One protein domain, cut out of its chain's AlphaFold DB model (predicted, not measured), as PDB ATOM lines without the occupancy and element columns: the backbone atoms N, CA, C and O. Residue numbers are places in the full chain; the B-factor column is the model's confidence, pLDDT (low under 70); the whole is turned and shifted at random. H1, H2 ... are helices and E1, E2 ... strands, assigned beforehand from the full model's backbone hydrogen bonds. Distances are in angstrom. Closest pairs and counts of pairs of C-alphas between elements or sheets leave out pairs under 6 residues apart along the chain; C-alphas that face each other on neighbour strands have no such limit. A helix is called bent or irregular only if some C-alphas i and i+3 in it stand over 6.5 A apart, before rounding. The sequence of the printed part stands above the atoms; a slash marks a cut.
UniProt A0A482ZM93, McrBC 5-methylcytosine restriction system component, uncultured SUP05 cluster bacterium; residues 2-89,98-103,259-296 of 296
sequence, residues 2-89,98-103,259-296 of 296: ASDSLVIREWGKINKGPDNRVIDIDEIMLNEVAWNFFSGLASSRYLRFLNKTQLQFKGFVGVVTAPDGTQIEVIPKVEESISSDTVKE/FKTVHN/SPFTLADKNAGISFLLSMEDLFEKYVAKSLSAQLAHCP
ATOM      1  N   ALA A   2     193.556-302.912   4.150       33.94
ATOM      2  CA  ALA A   2     193.626-301.688   4.942       33.94
ATOM      3  C   ALA A   2     192.704-301.868   6.151       33.94
ATOM      4  O   ALA A   2     191.547-302.230   5.984       33.94
ATOM      5  N   SER A   3     193.246-301.747   7.359       51.12
ATOM      6  CA  SER A   3     192.412-301.792   8.550       51.12
ATOM      7  C   SER A   3     191.716-300.450   8.688       51.12
ATOM      8  O   SER A   3     192.410-299.448   8.882       51.12
ATOM      9  N   ASP A   4     190.391-300.443   8.606       67.56
ATOM     10  CA  ASP A   4     189.584-299.259   8.873       67.56
ATOM     11  C   ASP A   4     189.764-298.878  10.343       67.56
ATOM     12  O   ASP A   4     189.258-299.544  11.250       67.56
ATOM     13  N   SER A   5     190.569-297.841  10.576       80.50
ATOM     14  CA  SER A   5     190.729-297.233  11.889       80.50
ATOM     15  C   SER A   5     189.748-296.076  11.987       80.50
ATOM     16  O   SER A   5     189.938-295.031  11.370       80.50
ATOM     17  N   LEU A   6     188.705-296.275  12.775       89.12
ATOM     18  CA  LEU A   6     187.686-295.291  13.099       89.12
ATOM     19  C   LEU A   6     188.052-294.626  14.428       89.12
ATOM     20  O   LEU A   6     188.612-295.272  15.312       89.12
ATOM     21  N   VAL A   7     187.742-293.342  14.573       89.12
ATOM     22  CA  VAL A   7     187.965-292.586  15.812       89.12
ATOM     23  C   VAL A   7     186.630-292.020  16.275       89.12
ATOM     24  O   VAL A   7     185.882-291.491  15.458       89.12
ATOM     25  N   ILE A   8     186.337-292.140  17.567       91.19
ATOM     26  CA  ILE A   8     185.098-291.667  18.193       91.19
ATOM     27  C   ILE A   8     185.373-291.148  19.612       91.19
ATOM     28  O   ILE A   8     186.353-291.558  20.227       91.19
ATOM     29  N   ARG A   9     184.545-290.265  20.178       90.12
ATOM     30  CA  ARG A   9     184.670-289.866  21.596       90.12
ATOM     31  C   ARG A   9     184.025-290.872  22.557       90.12
ATOM     32  O   ARG A   9     183.160-291.658  22.178       90.12
ATOM     33  N   GLU A  10     184.408-290.800  23.828       85.69
ATOM     34  CA  GLU A  10     183.990-291.661  24.957       85.69
ATOM     35  C   GLU A  10     182.470-291.815  25.210       85.69
ATOM     36  O   GLU A  10     182.055-292.729  25.922       85.69
ATOM     37  N   TRP A  11     181.625-290.989  24.584       90.88
ATOM     38  CA  TRP A  11     180.153-291.081  24.619       90.88
ATOM     39  C   TRP A  11     179.509-291.133  23.230       90.88
ATOM     40  O   TRP A  11     178.294-290.949  23.091       90.88
ATOM     41  N   GLY A  12     180.319-291.362  22.199       90.94
ATOM     42  CA  GLY A  12     179.860-291.377  20.826       90.94
ATOM     43  C   GLY A  12     178.973-292.578  20.505       90.94
ATOM     44  O   GLY A  12     178.928-293.586  21.223       90.94
ATOM     45  N   LYS A  13     178.237-292.431  19.409       94.38
ATOM     46  CA  LYS A  13     177.244-293.365  18.901       94.38
ATOM     47  C   LYS A  13     177.807-294.184  17.748       94.38
ATOM     48  O   LYS A  13     178.540-293.694  16.897       94.38
ATOM     49  N   ILE A  14     177.421-295.449  17.711       94.06
ATOM     50  CA  ILE A  14     177.736-296.368  16.626       94.06
ATOM     51  C   ILE A  14     176.422-296.722  15.944       94.06
ATOM     52  O   ILE A  14     175.504-297.196  16.613       94.06
ATOM     53  N   ASN A  15     176.352-296.541  14.631       94.56
ATOM     54  CA  ASN A  15     175.196-296.875  13.809       94.56
ATOM     55  C   ASN A  15     175.458-298.124  12.965       94.56
ATOM     56  O   ASN A  15     176.537-298.268  12.384       94.56
ATOM     57  N   LYS A  16     174.447-298.989  12.821       93.50
ATOM     58  CA  LYS A  16     174.470-300.061  11.814       93.50
ATOM     59  C   LYS A  16     174.323-299.455  10.414       93.50
ATOM     60  O   LYS A  16     173.374-298.711  10.169       93.50
ATOM     61  N   GLY A  17     175.214-299.805   9.494       91.38
ATOM     62  CA  GLY A  17     175.168-299.358   8.104       91.38
ATOM     63  C   GLY A  17     175.839-300.326   7.124       91.38
ATOM     64  O   GLY A  17     176.187-301.446   7.501       91.38
ATOM     65  N   PRO A  18     175.964-299.930   5.845       87.75
ATOM     66  CA  PRO A  18     176.534-300.780   4.800       87.75
ATOM     67  C   PRO A  18     178.070-300.820   4.826       87.75
ATOM     68  O   PRO A  18     178.660-301.809   4.398       87.75
ATOM     69  N   ASP A  19     178.715-299.769   5.333       90.38
ATOM     70  CA  ASP A  19     180.160-299.561   5.297       90.38
ATOM     71  C   ASP A  19     180.707-298.993   6.618       90.38
ATOM     72  O   ASP A  19     179.976-298.422   7.430       90.38
ATOM     73  N   ASN A  20     182.013-299.167   6.832       91.00
ATOM     74  CA  ASN A  20     182.728-298.594   7.968       91.00
ATOM     75  C   ASN A  20     183.155-297.163   7.634       91.00
ATOM     76  O   ASN A  20     183.997-296.959   6.759       91.00
ATOM     77  N   ARG A  21     182.627-296.166   8.343       90.62
ATOM     78  CA  ARG A  21     183.036-294.766   8.156       90.62
ATOM     79  C   ARG A  21     182.775-293.914   9.384       90.62
ATOM     80  O   ARG A  21     181.868-294.179  10.169       90.62
ATOM     81  N   VAL A  22     183.567-292.860   9.524       88.19
ATOM     82  CA  VAL A  22     183.324-291.802  10.508       88.19
ATOM     83  C   VAL A  22     182.286-290.850   9.911       88.19
ATOM     84  O   VAL A  22     182.502-290.339   8.814       88.19
ATOM     85  N   ILE A  23     181.153-290.664  10.594       86.12
ATOM     86  CA  ILE A  23     180.134-289.674  10.208       86.12
ATOM     87  C   ILE A  23     180.520-288.327  10.822       86.12
ATOM     88  O   ILE A  23     180.619-287.327  10.119       86.12
ATOM     89  N   ASP A  24     180.792-288.348  12.124       85.31
ATOM     90  CA  ASP A  24     181.285-287.240  12.931       85.31
ATOM     91  C   ASP A  24     182.158-287.799  14.073       85.31
ATOM     92  O   ASP A  24     182.233-289.007  14.299       85.31
ATOM     93  N   ILE A  25     182.829-286.941  14.832       82.75
ATOM     94  CA  ILE A  25     183.684-287.340  15.956       82.75
ATOM     95  C   ILE A  25     182.907-288.036  17.088       82.75
ATOM     96  O   ILE A  25     183.482-288.816  17.849       82.75
ATOM     97  N   ASP A  26     181.604-287.773  17.184       88.38
ATOM     98  CA  ASP A  26     180.687-288.411  18.128       88.38
ATOM     99  C   ASP A  26     179.843-289.514  17.472       88.38
ATOM    100  O   ASP A  26     179.019-290.123  18.153       88.38
ATOM    101  N   GLU A  27     180.018-289.804  16.178       91.75
ATOM    102  CA  GLU A  27     179.168-290.761  15.471       91.75
ATOM    103  C   GLU A  27     179.900-291.519  14.357       91.75
ATOM    104  O   GLU A  27     180.434-290.945  13.408       91.75
ATOM    105  N   ILE A  28     179.874-292.846  14.428       93.81
ATOM    106  CA  ILE A  28     180.457-293.715  13.402       93.81
ATOM    107  C   ILE A  28     179.409-294.671  12.843       93.81
ATOM    108  O   ILE A  28     178.422-295.009  13.498       93.81
ATOM    109  N   MET A  29     179.659-295.154  11.636       94.06
ATOM    110  CA  MET A  29     178.892-296.205  10.988       94.06
ATOM    111  C   MET A  29     179.757-297.455  10.863       94.06
ATOM    112  O   MET A  29     180.937-297.356  10.519       94.06
ATOM    113  N   LEU A  30     179.169-298.613  11.156       93.75
ATOM    114  CA  LEU A  30     179.812-299.913  11.005       93.75
ATOM    115  C   LEU A  30     179.057-300.779  10.010       93.75
ATOM    116  O   LEU A  30     177.823-300.808  10.016       93.75
ATOM    117  N   ASN A  31     179.819-301.547   9.235       92.31
ATOM    118  CA  ASN A  31     179.296-302.628   8.415       92.31
ATOM    119  C   ASN A  31     178.647-303.725   9.288       92.31
ATOM    120  O   ASN A  31     178.756-303.741  10.518       92.31
ATOM    121  N   GLU A  32     177.982-304.687   8.650       90.44
ATOM    122  CA  GLU A  32     177.262-305.744   9.367       90.44
ATOM    123  C   GLU A  32     178.163-306.651  10.222       90.44
ATOM    124  O   GLU A  32     177.773-307.040  11.324       90.44
ATOM    125  N   VAL A  33     179.376-306.963   9.755       88.75
ATOM    126  CA  VAL A  33     180.301-307.866  10.456       88.75
ATOM    127  C   VAL A  33     180.811-307.226  11.748       88.75
ATOM    128  O   VAL A  33     180.682-307.818  12.823       88.75
ATOM    129  N   ALA A  34     181.319-305.995  11.663       88.19
ATOM    130  CA  ALA A  34     181.758-305.222  12.812       88.19
ATOM    131  C   ALA A  34     180.584-304.962  13.766       88.19
ATOM    132  O   ALA A  34     180.705-305.199  14.969       88.19
ATOM    133  N   TRP A  35     179.420-304.557  13.245       90.94
ATOM    134  CA  TRP A  35     178.221-304.332  14.054       90.94
ATOM    135  C   TRP A  35     177.860-305.546  14.913       90.94
ATOM    136  O   TRP A  35     177.627-305.397  16.111       90.94
ATOM    137  N   ASN A  36     177.847-306.749  14.334       89.12
ATOM    138  CA  ASN A  36     177.505-307.967  15.069       89.12
ATOM    139  C   ASN A  36     178.460-308.198  16.249       89.12
ATOM    140  O   ASN A  36     178.000-308.473  17.358       89.12
ATOM    141  N   PHE A  37     179.763-307.978  16.055       87.06
ATOM    142  CA  PHE A  37     180.746-308.047  17.137       87.06
ATOM    143  C   PHE A  37     180.477-307.005  18.238       87.06
ATOM    144  O   PHE A  37     180.328-307.366  19.406       87.06
ATOM    145  N   PHE A  38     180.359-305.722  17.882       86.75
ATOM    146  CA  PHE A  38     180.158-304.640  18.858       86.75
ATOM    147  C   PHE A  38     178.798-304.709  19.563       86.75
ATOM    148  O   PHE A  38     178.696-304.379  20.744       86.75
ATOM    149  N   SER A  39     177.762-305.189  18.879       87.56
ATOM    150  CA  SER A  39     176.440-305.419  19.467       87.56
ATOM    151  C   SER A  39     176.458-306.554  20.497       87.56
ATOM    152  O   SER A  39     175.800-306.444  21.530       87.56
ATOM    153  N   GLY A  40     177.294-307.582  20.298       84.19
ATOM    154  CA  GLY A  40     177.553-308.616  21.305       84.19
ATOM    155  C   GLY A  40     178.224-308.067  22.571       84.19
ATOM    156  O   GLY A  40     177.996-308.573  23.667       84.19
ATOM    157  N   LEU A  41     178.986-306.974  22.449       80.19
ATOM    158  CA  LEU A  41     179.594-306.268  23.582       80.19
ATOM    159  C   LEU A  41     178.616-305.329  24.310       80.19
ATOM    160  O   LEU A  41     178.985-304.752  25.333       80.19
ATOM    161  N   ALA A  42     177.384-305.136  23.834       80.06
ATOM    162  CA  ALA A  42     176.455-304.157  24.406       80.06
ATOM    163  C   ALA A  42     175.961-304.502  25.824       80.06
ATOM    164  O   ALA A  42     175.533-303.612  26.556       80.06
ATOM    165  N   SER A  43     176.050-305.774  26.227       71.38
ATOM    166  CA  SER A  43     175.790-306.218  27.606       71.38
ATOM    167  C   SER A  43     176.973-305.963  28.551       71.38
ATOM    168  O   SER A  43     176.889-306.251  29.741       71.38
ATOM    169  N   SER A  44     178.088-305.435  28.038       76.31
ATOM    170  CA  SER A  44     179.264-305.099  28.840       76.31
ATOM    171  C   SER A  44     179.128-303.745  29.549       76.31
ATOM    172  O   SER A  44     178.211-302.946  29.320       76.31
ATOM    173  N   ARG A  45     180.118-303.438  30.393       81.56
ATOM    174  CA  ARG A  45     180.266-302.121  31.025       81.56
ATOM    175  C   ARG A  45     180.660-301.002  30.051       81.56
ATOM    176  O   ARG A  45     180.539-299.846  30.425       81.56
ATOM    177  N   TYR A  46     181.099-301.322  28.829       82.81
ATOM    178  CA  TYR A  46     181.695-300.357  27.895       82.81
ATOM    179  C   TYR A  46     180.703-299.764  26.893       82.81
ATOM    180  O   TYR A  46     180.854-298.617  26.480       82.81
ATOM    181  N   LEU A  47     179.698-300.550  26.498       87.81
ATOM    182  CA  LEU A  47     178.712-300.201  25.475       87.81
ATOM    183  C   LEU A  47     177.287-300.379  26.018       87.81
ATOM    184  O   LEU A  47     177.061-301.092  26.995       87.81
ATOM    185  N   ARG A  48     176.316-299.705  25.401       89.75
ATOM    186  CA  ARG A  48     174.873-299.963  25.558       89.75
ATOM    187  C   ARG A  48     174.149-299.806  24.236       89.75
ATOM    188  O   ARG A  48     174.562-299.002  23.407       89.75
ATOM    189  N   PHE A  49     173.016-300.483  24.098       93.00
ATOM    190  CA  PHE A  49     172.029-300.140  23.080       93.00
ATOM    191  C   PHE A  49     171.309-298.837  23.438       93.00
ATOM    192  O   PHE A  49     170.833-298.674  24.561       93.00
ATOM    193  N   LEU A  50     171.212-297.929  22.466       91.12
ATOM    194  CA  LEU A  50     170.245-296.826  22.479       91.12
ATOM    195  C   LEU A  50     168.934-297.262  21.816       91.12
ATOM    196  O   LEU A  50     167.851-296.918  22.277       91.12
ATOM    197  N   ASN A  51     169.040-298.041  20.740       90.56
ATOM    198  CA  ASN A  51     167.936-298.694  20.040       90.56
ATOM    199  C   ASN A  51     168.481-299.914  19.267       90.56
ATOM    200  O   ASN A  51     169.657-300.251  19.385       90.56
ATOM    201  N   LYS A  52     167.645-300.594  18.468       89.19
ATOM    202  CA  LYS A  52     168.038-301.825  17.747       89.19
ATOM    203  C   LYS A  52     169.186-301.636  16.743       89.19
ATOM    204  O   LYS A  52     169.813-302.619  16.359       89.19
ATOM    205  N   THR A  53     169.445-300.406  16.306       91.12
ATOM    206  CA  THR A  53     170.421-300.077  15.256       91.12
ATOM    207  C   THR A  53     171.478-299.076  15.715       91.12
ATOM    208  O   THR A  53     172.289-298.649  14.895       91.12
ATOM    209  N   GLN A  54     171.479-298.703  17.001       93.75
ATOM    210  CA  GLN A  54     172.426-297.752  17.580       93.75
ATOM    211  C   GLN A  54     172.978-298.230  18.923       93.75
ATOM    212  O   GLN A  54     172.228-298.579  19.841       93.75
ATOM    213  N   LEU A  55     174.301-298.177  19.044       93.62
ATOM    214  CA  LEU A  55     175.045-298.393  20.282       93.62
ATOM    215  C   LEU A  55     175.673-297.079  20.747       93.62
ATOM    216  O   LEU A  55     175.855-296.155  19.960       93.62
ATOM    217  N   GLN A  56     176.038-297.009  22.021       93.62
ATOM    218  CA  GLN A  56     176.773-295.885  22.592       93.62
ATOM    219  C   GLN A  56     177.846-296.368  23.564       93.62
ATOM    220  O   GLN A  56     177.583-297.274  24.362       93.62
ATOM    221  N   PHE A  57     179.020-295.735  23.530       90.94
ATOM    222  CA  PHE A  57     180.058-295.908  24.551       90.94
ATOM    223  C   PHE A  57     179.656-295.290  25.901       90.94
ATOM    224  O   PHE A  57     178.825-294.383  25.965       90.94
ATOM    225  N   LYS A  58     180.223-295.823  26.991       89.50
ATOM    226  CA  LYS A  58     179.907-295.461  28.385       89.50
ATOM    227  C   LYS A  58     181.072-294.774  29.120       89.50
ATOM    228  O   LYS A  58     181.459-295.236  30.187       89.50
ATOM    229  N   GLY A  59     181.675-293.726  28.558       86.75
ATOM    230  CA  GLY A  59     182.759-292.995  29.239       86.75
ATOM    231  C   GLY A  59     184.060-293.800  29.361       86.75
ATOM    232  O   GLY A  59     184.820-293.645  30.316       86.75
ATOM    233  N   PHE A  60     184.297-294.707  28.412       87.00
ATOM    234  CA  PHE A  60     185.554-295.444  28.303       87.00
ATOM    235  C   PHE A  60     186.358-294.915  27.126       87.00
ATOM    236  O   PHE A  60     185.788-294.583  26.092       87.00
ATOM    237  N   VAL A  61     187.680-294.909  27.261       87.19
ATOM    238  CA  VAL A  61     188.626-294.554  26.194       87.19
ATOM    239  C   VAL A  61     189.584-295.692  25.910       87.19
ATOM    240  O   VAL A  61     189.823-296.549  26.760       87.19
ATOM    241  N   GLY A  62     190.178-295.674  24.724       83.94
ATOM    242  CA  GLY A  62     191.182-296.634  24.306       83.94
ATOM    243  C   GLY A  62     190.895-297.165  22.911       83.94
ATOM    244  O   GLY A  62     190.571-296.393  22.021       83.94
ATOM    245  N   VAL A  63     191.064-298.462  22.672       84.94
ATOM    246  CA  VAL A  63     190.939-299.059  21.337       84.94
ATOM    247  C   VAL A  63     190.190-300.379  21.412       84.94
ATOM    248  O   VAL A  63     190.501-301.218  22.245       84.94
ATOM    249  N   VAL A  64     189.250-300.610  20.502       84.38
ATOM    250  CA  VAL A  64     188.583-301.904  20.328       84.38
ATOM    251  C   VAL A  64     188.730-302.347  18.881       84.38
ATOM    252  O   VAL A  64     188.452-301.587  17.964       84.38
ATOM    253  N   THR A  65     189.188-303.572  18.663       83.25
ATOM    254  CA  THR A  65     189.411-304.160  17.343       83.25
ATOM    255  C   THR A  65     188.536-305.392  17.198       83.25
ATOM    256  O   THR A  65     188.667-306.346  17.966       83.25
ATOM    257  N   ALA A  66     187.645-305.363  16.219       83.94
ATOM    258  CA  ALA A  66     186.819-306.490  15.844       83.94
ATOM    259  C   ALA A  66     187.638-307.546  15.066       83.94
ATOM    260  O   ALA A  66     188.713-307.239  14.538       83.94
ATOM    261  N   PRO A  67     187.157-308.800  14.980       78.88
ATOM    262  CA  PRO A  67     187.887-309.899  14.336       78.88
ATOM    263  C   PRO A  67     188.093-309.710  12.828       78.88
ATOM    264  O   PRO A  67     189.029-310.261  12.256       78.88
ATOM    265  N   ASP A  68     187.242-308.906  12.191       82.00
ATOM    266  CA  ASP A  68     187.360-308.500  10.787       82.00
ATOM    267  C   ASP A  68     188.472-307.456  10.548       82.00
ATOM    268  O   ASP A  68     188.762-307.098   9.409       82.00
ATOM    269  N   GLY A  69     189.124-306.986  11.618       79.69
ATOM    270  CA  GLY A  69     190.185-305.986  11.583       79.69
ATOM    271  C   GLY A  69     189.700-304.544  11.736       79.69
ATOM    272  O   GLY A  69     190.554-303.651  11.818       79.69
ATOM    273  N   THR A  70     188.381-304.320  11.818       86.50
ATOM    274  CA  THR A  70     187.782-303.007  12.079       86.50
ATOM    275  C   THR A  70     188.205-302.529  13.460       86.50
ATOM    276  O   THR A  70     188.010-303.225  14.456       86.50
ATOM    277  N   GLN A  71     188.803-301.344  13.540       86.62
ATOM    278  CA  GLN A  71     189.355-300.806  14.778       86.62
ATOM    279  C   GLN A  71     188.678-299.486  15.124       86.62
ATOM    280  O   GLN A  71     188.673-298.566  14.319       86.62
ATOM    281  N   ILE A  72     188.142-299.382  16.334       89.31
ATOM    282  CA  ILE A  72     187.560-298.164  16.886       89.31
ATOM    283  C   ILE A  72     188.480-297.660  17.987       89.31
ATOM    284  O   ILE A  72     188.676-298.329  18.998       89.31
ATOM    285  N   GLU A  73     189.036-296.474  17.798       89.25
ATOM    286  CA  GLU A  73     189.745-295.733  18.828       89.25
ATOM    287  C   GLU A  73     188.791-294.745  19.498       89.25
ATOM    288  O   GLU A  73     188.199-293.892  18.842       89.25
ATOM    289  N   VAL A  74     188.657-294.864  20.813       89.50
ATOM    290  CA  VAL A  74     187.801-294.029  21.641       89.50
ATOM    291  C   VAL A  74     188.655-293.006  22.390       89.50
ATOM    292  O   VAL A  74     189.529-293.384  23.172       89.50
ATOM    293  N   ILE A  75     188.422-291.716  22.156       88.69
ATOM    294  CA  ILE A  75     189.209-290.601  22.709       88.69
ATOM    295  C   ILE A  75     188.411-289.787  23.744       88.69
ATOM    296  O   ILE A  75     187.178-289.769  23.695       88.69
ATOM    297  N   PRO A  76     189.083-289.108  24.692       87.88
ATOM    298  CA  PRO A  76     188.402-288.259  25.663       87.88
ATOM    299  C   PRO A  76     187.794-287.018  25.006       87.88
ATOM    300  O   PRO A  76     188.315-286.503  24.012       87.88
ATOM    301  N   LYS A  77     186.721-286.494  25.600       85.00
ATOM    302  CA  LYS A  77     186.105-285.231  25.186       85.00
ATOM    303  C   LYS A  77     186.813-284.055  25.874       85.00
ATOM    304  O   LYS A  77     186.401-283.632  26.946       85.00
ATOM    305  N   VAL A  78     187.892-283.547  25.268       70.81
ATOM    306  CA  VAL A  78     188.704-282.445  25.840       70.81
ATOM    307  C   VAL A  78     188.280-281.065  25.320       70.81
ATOM    308  O   VAL A  78     188.288-280.111  26.088       70.81
ATOM    309  N   GLU A  79     187.849-280.953  24.057       66.31
ATOM    310  CA  GLU A  79     187.412-279.682  23.454       66.31
ATOM    311  C   GLU A  79     186.142-279.820  22.595       66.31
ATOM    312  O   GLU A  79     185.802-280.902  22.103       66.31
ATOM    313  N   GLU A  80     185.432-278.705  22.401       58.94
ATOM    314  CA  GLU A  80     184.210-278.629  21.588       58.94
ATOM    315  C   GLU A  80     184.482-278.424  20.085       58.94
ATOM    316  O   GLU A  80     183.676-278.860  19.268       58.94
ATOM    317  N   SER A  81     185.615-277.818  19.702       55.44
ATOM    318  CA  SER A  81     185.910-277.454  18.304       55.44
ATOM    319  C   SER A  81     186.543-278.595  17.485       55.44
ATOM    320  O   SER A  81     187.110-279.528  18.047       55.44
ATOM    321  N   ILE A  82     186.400-278.562  16.151       55.88
ATOM    322  CA  ILE A  82     186.770-279.665  15.245       55.88
ATOM    323  C   ILE A  82     187.968-279.266  14.374       55.88
ATOM    324  O   ILE A  82     187.853-278.419  13.491       55.88
ATOM    325  N   SER A  83     189.099-279.946  14.558       63.03
ATOM    326  CA  SER A  83     190.202-279.996  13.592       63.03
ATOM    327  C   SER A  83     190.951-281.333  13.701       63.03
ATOM    328  O   SER A  83     190.843-282.045  14.703       63.03
ATOM    329  N   SER A  84     191.752-281.698  12.690       65.00
ATOM    330  CA  SER A  84     192.677-282.842  12.806       65.00
ATOM    331  C   SER A  84     193.653-282.689  13.974       65.00
ATOM    332  O   SER A  84     194.192-283.682  14.470       65.00
ATOM    333  N   ASP A  85     193.885-281.451  14.400       70.56
ATOM    334  CA  ASP A  85     194.750-281.129  15.520       70.56
ATOM    335  C   ASP A  85     194.053-281.433  16.853       70.56
ATOM    336  O   ASP A  85     194.677-282.050  17.715       70.56
ATOM    337  N   THR A  86     192.732-281.248  16.955       75.69
ATOM    338  CA  THR A  86     191.940-281.600  18.150       75.69
ATOM    339  C   THR A  86     192.017-283.093  18.506       75.69
ATOM    340  O   THR A  86     192.106-283.462  19.679       75.69
ATOM    341  N   VAL A  87     192.023-283.999  17.515       78.31
ATOM    342  CA  VAL A  87     192.179-285.450  17.771       78.31
ATOM    343  C   VAL A  87     193.582-285.763  18.296       78.31
ATOM    344  O   VAL A  87     193.738-286.571  19.216       78.31
ATOM    345  N   LYS A  88     194.616-285.122  17.736       79.50
ATOM    346  CA  LYS A  88     196.001-285.288  18.203       79.50
ATOM    347  C   LYS A  88     196.170-284.750  19.620       79.50
ATOM    348  O   LYS A  88     196.820-285.402  20.433       79.50
ATOM    349  N   GLU A  89     195.564-283.610  19.922       80.38
ATOM    350  CA  GLU A  89     195.559-283.001  21.251       80.38
ATOM    351  C   GLU A  89     194.821-283.878  22.259       80.38
ATOM    352  O   GLU A  89     195.374-284.193  23.308       80.38
ATOM    353  N   PHE A  98     197.604-290.645  31.453       81.38
ATOM    354  CA  PHE A  98     198.081-292.012  31.645       81.38
ATOM    355  C   PHE A  98     199.519-292.059  32.181       81.38
ATOM    356  O   PHE A  98     199.817-292.748  33.159       81.38
ATOM    357  N   LYS A  99     200.419-291.269  31.583       80.00
ATOM    358  CA  LYS A  99     201.811-291.136  32.030       80.00
ATOM    359  C   LYS A  99     201.891-290.671  33.481       80.00
ATOM    360  O   LYS A  99     202.648-291.249  34.266       80.00
ATOM    361  N   THR A 100     201.134-289.630  33.818       82.94
ATOM    362  CA  THR A 100     201.115-289.049  35.157       82.94
ATOM    363  C   THR A 100     200.615-290.078  36.155       82.94
ATOM    364  O   THR A 100     201.360-290.402  37.078       82.94
ATOM    365  N   VAL A 101     199.451-290.697  35.932       80.94
ATOM    366  CA  VAL A 101     198.857-291.705  36.830       80.94
ATOM    367  C   VAL A 101     199.804-292.874  37.102       80.94
ATOM    368  O   VAL A 101     199.977-293.248  38.262       80.94
ATOM    369  N   HIS A 102     200.521-293.368  36.093       71.00
ATOM    370  CA  HIS A 102     201.394-294.541  36.228       71.00
ATOM    371  C   HIS A 102     202.878-294.232  36.521       71.00
ATOM    372  O   HIS A 102     203.709-295.133  36.449       71.00
ATOM    373  N   ASN A 103     203.241-292.983  36.863       69.62
ATOM    374  CA  ASN A 103     204.638-292.565  37.127       69.62
ATOM    375  C   ASN A 103     205.606-292.918  35.976       69.62
ATOM    376  O   ASN A 103     206.792-293.186  36.201       69.62
ATOM    377  N   SER A 259     187.866-309.673  27.142       45.72
ATOM    378  CA  SER A 259     187.046-309.830  25.942       45.72
ATOM    379  C   SER A 259     185.927-310.813  26.312       45.72
ATOM    380  O   SER A 259     186.238-311.899  26.804       45.72
ATOM    381  N   PRO A 260     184.636-310.472  26.127       36.78
ATOM    382  CA  PRO A 260     183.517-311.391  26.376       36.78
ATOM    383  C   PRO A 260     183.605-312.685  25.560       36.78
ATOM    384  O   PRO A 260     182.949-313.670  25.880       36.78
ATOM    385  N   PHE A 261     184.442-312.680  24.523       43.59
ATOM    386  CA  PHE A 261     184.844-313.849  23.765       43.59
ATOM    387  C   PHE A 261     186.171-314.325  24.350       43.59
ATOM    388  O   PHE A 261     187.242-313.782  24.079       43.59
ATOM    389  N   THR A 262     186.064-315.281  25.263       35.31
ATOM    390  CA  THR A 262     187.174-315.916  25.965       35.31
ATOM    391  C   THR A 262     188.249-316.414  24.996       35.31
ATOM    392  O   THR A 262     187.975-316.807  23.865       35.31
ATOM    393  N   LEU A 263     189.491-316.434  25.493       38.41
ATOM    394  CA  LEU A 263     190.755-316.879  24.877       38.41
ATOM    395  C   LEU A 263     190.724-318.200  24.063       38.41
ATOM    396  O   LEU A 263     191.729-318.536  23.436       38.41
ATOM    397  N   ALA A 264     189.615-318.945  24.074       36.03
ATOM    398  CA  ALA A 264     189.403-320.175  23.317       36.03
ATOM    399  C   ALA A 264     188.960-319.938  21.860       36.03
ATOM    400  O   ALA A 264     189.238-320.782  21.004       36.03
ATOM    401  N   ASP A 265     188.330-318.801  21.547       43.78
ATOM    402  CA  ASP A 265     187.897-318.509  20.182       43.78
ATOM    403  C   ASP A 265     189.004-317.825  19.377       43.78
ATOM    404  O   ASP A 265     189.498-316.746  19.711       43.78
ATOM    405  N   LYS A 266     189.352-318.426  18.235       42.88
ATOM    406  CA  LYS A 266     190.309-317.875  17.254       42.88
ATOM    407  C   LYS A 266     189.900-316.494  16.710       42.88
ATOM    408  O   LYS A 266     190.723-315.830  16.089       42.88
ATOM    409  N   ASN A 267     188.664-316.071  16.983       48.50
ATOM    410  CA  ASN A 267     188.042-314.833  16.526       48.50
ATOM    411  C   ASN A 267     187.680-313.888  17.691       48.50
ATOM    412  O   ASN A 267     186.748-313.101  17.562       48.50
ATOM    413  N   ALA A 268     188.359-313.956  18.840       56.28
ATOM    414  CA  ALA A 268     188.143-312.987  19.914       56.28
ATOM    415  C   ALA A 268     188.669-311.597  19.507       56.28
ATOM    416  O   ALA A 268     189.850-311.430  19.188       56.28
ATOM    417  N   GLY A 269     187.793-310.590  19.522       59.59
ATOM    418  CA  GLY A 269     188.202-309.203  19.313       59.59
ATOM    419  C   GLY A 269     189.036-308.673  20.480       59.59
ATOM    420  O   GLY A 269     188.974-309.175  21.606       59.59
ATOM    421  N   ILE A 270     189.840-307.656  20.188       63.81
ATOM    422  CA  ILE A 270     190.834-307.082  21.091       63.81
ATOM    423  C   ILE A 270     190.281-305.787  21.663       63.81
ATOM    424  O   ILE A 270     189.987-304.872  20.903       63.81
ATOM    425  N   SER A 271     190.205-305.658  22.981       69.06
ATOM    426  CA  SER A 271     189.926-304.378  23.628       69.06
ATOM    427  C   SER A 271     191.139-303.921  24.423       69.06
ATOM    428  O   SER A 271     191.820-304.738  25.035       69.06
ATOM    429  N   PHE A 272     191.383-302.615  24.385       76.75
ATOM    430  CA  PHE A 272     192.193-301.835  25.299       76.75
ATOM    431  C   PHE A 272     191.319-300.705  25.821       76.75
ATOM    432  O   PHE A 272     191.245-299.683  25.157       76.75
ATOM    433  N   LEU A 273     190.607-300.879  26.936       79.12
ATOM    434  CA  LEU A 273     189.667-299.861  27.429       79.12
ATOM    435  C   LEU A 273     189.966-299.428  28.864       79.12
ATOM    436  O   LEU A 273     190.250-300.248  29.735       79.12
ATOM    437  N   LEU A 274     189.867-298.122  29.103       78.81
ATOM    438  CA  LEU A 274     190.092-297.460  30.383       78.81
ATOM    439  C   LEU A 274     188.879-296.608  30.748       78.81
ATOM    440  O   LEU A 274     188.349-295.903  29.891       78.81
ATOM    441  N   SER A 275     188.455-296.668  32.012       84.31
ATOM    442  CA  SER A 275     187.453-295.744  32.558       84.31
ATOM    443  C   SER A 275     188.052-294.339  32.573       84.31
ATOM    444  O   SER A 275     189.097-294.131  33.200       84.31
ATOM    445  N   MET A 276     187.434-293.393  31.863       87.19
ATOM    446  CA  MET A 276     187.915-292.009  31.862       87.19
ATOM    447  C   MET A 276     187.711-291.327  33.203       87.19
ATOM    448  O   MET A 276     188.559-290.533  33.600       87.19
ATOM    449  N   GLU A 277     186.641-291.680  33.911       87.06
ATOM    450  CA  GLU A 277     186.366-291.209  35.265       87.06
ATOM    451  C   GLU A 277     187.505-291.606  36.214       87.06
ATOM    452  O   GLU A 277     188.196-290.735  36.743       87.06
ATOM    453  N   ASP A 278     187.800-292.908  36.321       84.25
ATOM    454  CA  ASP A 278     188.866-293.423  37.190       84.25
ATOM    455  C   ASP A 278     190.239-292.840  36.815       84.25
ATOM    456  O   ASP A 278     191.087-292.595  37.680       84.25
ATOM    457  N   LEU A 279     190.503-292.675  35.511       85.62
ATOM    458  CA  LEU A 279     191.766-292.127  35.022       85.62
ATOM    459  C   LEU A 279     191.904-290.651  35.401       85.62
ATOM    460  O   LEU A 279     192.969-290.241  35.871       85.62
ATOM    461  N   PHE A 280     190.844-289.868  35.202       88.75
ATOM    462  CA  PHE A 280     190.818-288.447  35.514       88.75
ATOM    463  C   PHE A 280     190.925-288.201  37.021       88.75
ATOM    464  O   PHE A 280     191.753-287.394  37.441       88.75
ATOM    465  N   GLU A 281     190.185-288.947  37.846       90.06
ATOM    466  CA  GLU A 281     190.246-288.835  39.309       90.06
ATOM    467  C   GLU A 281     191.670-289.088  39.824       90.06
ATOM    468  O   GLU A 281     192.249-288.259  40.535       90.06
ATOM    469  N   LYS A 282     192.294-290.190  39.387       88.25
ATOM    470  CA  LYS A 282     193.686-290.512  39.745       88.25
ATOM    471  C   LYS A 282     194.665-289.453  39.249       88.25
ATOM    472  O   LYS A 282     195.645-289.155  39.936       88.25
ATOM    473  N   TYR A 283     194.433-288.900  38.060       90.31
ATOM    474  CA  TYR A 283     195.268-287.843  37.498       90.31
ATOM    475  C   TYR A 283     195.198-286.566  38.341       90.31
ATOM    476  O   TYR A 283     196.244-286.017  38.702       90.31
ATOM    477  N   VAL A 284     193.990-286.122  38.698       90.81
ATOM    478  CA  VAL A 284     193.764-284.933  39.529       90.81
ATOM    479  C   VAL A 284     194.355-285.134  40.920       90.81
ATOM    480  O   VAL A 284     195.152-284.305  41.354       90.81
ATOM    481  N   ALA A 285     194.072-286.259  41.585       90.25
ATOM    482  CA  ALA A 285     194.611-286.565  42.915       90.25
ATOM    483  C   ALA A 285     196.148-286.505  42.950       90.25
ATOM    484  O   ALA A 285     196.766-285.975  43.880       90.25
ATOM    485  N   LYS A 286     196.793-287.005  41.895       88.62
ATOM    486  CA  LYS A 286     198.251-286.991  41.783       88.62
ATOM    487  C   LYS A 286     198.823-285.617  41.454       88.62
ATOM    488  O   LYS A 286     199.870-285.247  41.976       88.62
ATOM    489  N   SER A 287     198.144-284.869  40.595       88.50
ATOM    490  CA  SER A 287     198.552-283.512  40.230       88.50
ATOM    491  C   SER A 287     198.430-282.570  41.430       88.50
ATOM    492  O   SER A 287     199.365-281.827  41.720       88.50
ATOM    493  N   LEU A 288     197.336-282.678  42.188       91.12
ATOM    494  CA  LEU A 288     197.119-281.919  43.419       91.12
ATOM    495  C   LEU A 288     198.111-282.301  44.518       91.12
ATOM    496  O   LEU A 288     198.707-281.416  45.118       91.12
ATOM    497  N   SER A 289     198.348-283.593  44.766       89.38
ATOM    498  CA  SER A 289     199.336-284.005  45.780       89.38
ATOM    499  C   SER A 289     200.749-283.529  45.442       89.38
ATOM    500  O   SER A 289     201.473-283.102  46.338       89.38
ATOM    501  N   ALA A 290     201.131-283.523  44.161       86.12
ATOM    502  CA  ALA A 290     202.397-282.942  43.731       86.12
ATOM    503  C   ALA A 290     202.458-281.425  43.981       86.12
ATOM    504  O   ALA A 290     203.478-280.943  44.464       86.12
ATOM    505  N   GLN A 291     201.390-280.676  43.689       88.62
ATOM    506  CA  GLN A 291     201.344-279.225  43.920       88.62
ATOM    507  C   GLN A 291     201.339-278.872  45.414       88.62
ATOM    508  O   GLN A 291     202.086-277.994  45.833       88.62
ATOM    509  N   LEU A 292     200.558-279.590  46.225       87.25
ATOM    510  CA  LEU A 292     200.476-279.381  47.672       87.25
ATOM    511  C   LEU A 292     201.784-279.740  48.387       87.25
ATOM    512  O   LEU A 292     202.163-279.051  49.323       87.25
ATOM    513  N   ALA A 293     202.519-280.755  47.919       78.50
ATOM    514  CA  ALA A 293     203.841-281.088  48.459       78.50
ATOM    515  C   ALA A 293     204.911-280.009  48.190       78.50
ATOM    516  O   ALA A 293     205.959-280.022  48.832       78.50
ATOM    517  N   HIS A 294     204.667-279.104  47.235       63.00
ATOM    518  CA  HIS A 294     205.541-277.969  46.912       63.00
ATOM    519  C   HIS A 294     205.009-276.636  47.466       63.00
ATOM    520  O   HIS A 294     205.590-275.589  47.181       63.00
ATOM    521  N   CYS A 295     203.920-276.658  48.238       45.41
ATOM    522  CA  CYS A 295     203.416-275.483  48.931       45.41
ATOM    523  C   CYS A 295     204.102-275.409  50.313       45.41
ATOM    524  O   CYS A 295     204.048-276.404  51.037       45.41
ATOM    525  N   PRO A 296     204.798-274.305  50.644       53.41
ATOM    526  CA  PRO A 296     205.475-274.136  51.930       53.41
ATOM    527  C   PRO A 296     204.504-274.079  53.114       53.41
ATOM    528  O   PRO A 296     203.342-273.650  52.913       53.41
TER     529      PRO A 296
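Overview. This is residues 2 to 89, 98 to 103 and 259 to 296 of the 296 residues of the protein "McrBC 5-methylcytosine restriction system component" of uncultured SUP05 cluster bacterium (UniProt A0A482ZM93). Two sheets, of five and four strands, stand partly face to face as a sandwich, with helix H1 over one face of the larger sheet and the long helix H4 running on from E9 as an arm; residues 288 to 296, of which 288 to 292 belong to H4, stick out. H3 packs on H4, and H2 grazes the smaller sheet. The printed part has 132 residues with four named helices and nine named strands, in the order E1 E2 E3 E4 H1 E5 E6 E7 E8 H2 H3 E9 H4, mixed in class. The larger sheet runs E3, E4, E2, E6, E5 and the smaller E1, E8, E7, E9, both mixed. The whole is only just compact, close to loose, with a radius of gyration of the C-alphas of 16.9 A, and elongated, spanning 61 by 39 by 30 A.

Arrangement. In the larger, strongly twisted sheet, E3, residues 21 to 24, and E4, residues 27 to 30, are an antiparallel hairpin, N 23 and O 27 being 2.9 A apart. E4 is parallel to E2, residues 13 to 16, with N 28 and O 13 at 2.9 A. E2 is antiparallel to E6, residues 54 to 57, with N 14 and O 55 at 2.8 A. E6 and E5, residues 47 to 51, are a hairpin, with N 56 and O 48 at 2.8 A. H1, residues 32 to 43, is on this sheet at a height of 8.4 A, over E2 and, only just, with 3 C-alphas, E6; Lys 16 and Trp 35 are the closest C-alphas of E2 and H1, 6.1 A. E4, H1 and E5 form a split strand-helix-strand unit, two strands of one sheet with a helix between them along the chain and with E2 and E6 between them in the sheet; its crossover is right-handed. In the other sheet E1, residues 5 to 9, is parallel to E8, residues 71 to 75, with N 8 and O 73 at 2.9 A. E8 and E7, residues 60 to 65, are a hairpin, with N 74 and O 62 at 2.7 A; E7 is antiparallel to E9, residues 270 to 275, with N 63 and O 272 at 2.8 A. Between the sheets, Leu 6 and Val 22 are the closest C-alphas of E1 and E3, 6.2 A. H4, residues 276 to 292, only grazes this sheet with residues 276 to 279, and touches H3, residues 98 to 101, closest at the C-alphas of Val 101 and Tyr 283, 5.3 A. H2, residues 84 to 89, only grazes it with residues 87 to 88. Every O i to N i+4 pair is within hydrogen-bond range in H4, 7 of 8 in H1 and 1 of 2 in H2; H3 is too short for one.

Along the chain. E1 begins at C-alpha 5 (190.729, -297.233, 11.889). H4 is 23.8 A long, ending at C-alpha 292 (200.476, -279.381, 47.672); H1 is 18.3 A, only just irregular, with C-alphas 40 and 43 being 7.0 A apart; E9 is 16.5 A.

Size, cuts and confidence. C-alphas 89 and 98 are 14.0 A apart across one cut, 103 and 259 27.1 A across the other. Of the links printed whole, none is long. Confidence is under 70 at residues 2 to 4, 79 to 84, 103, 259 to 271 and 294 to 296.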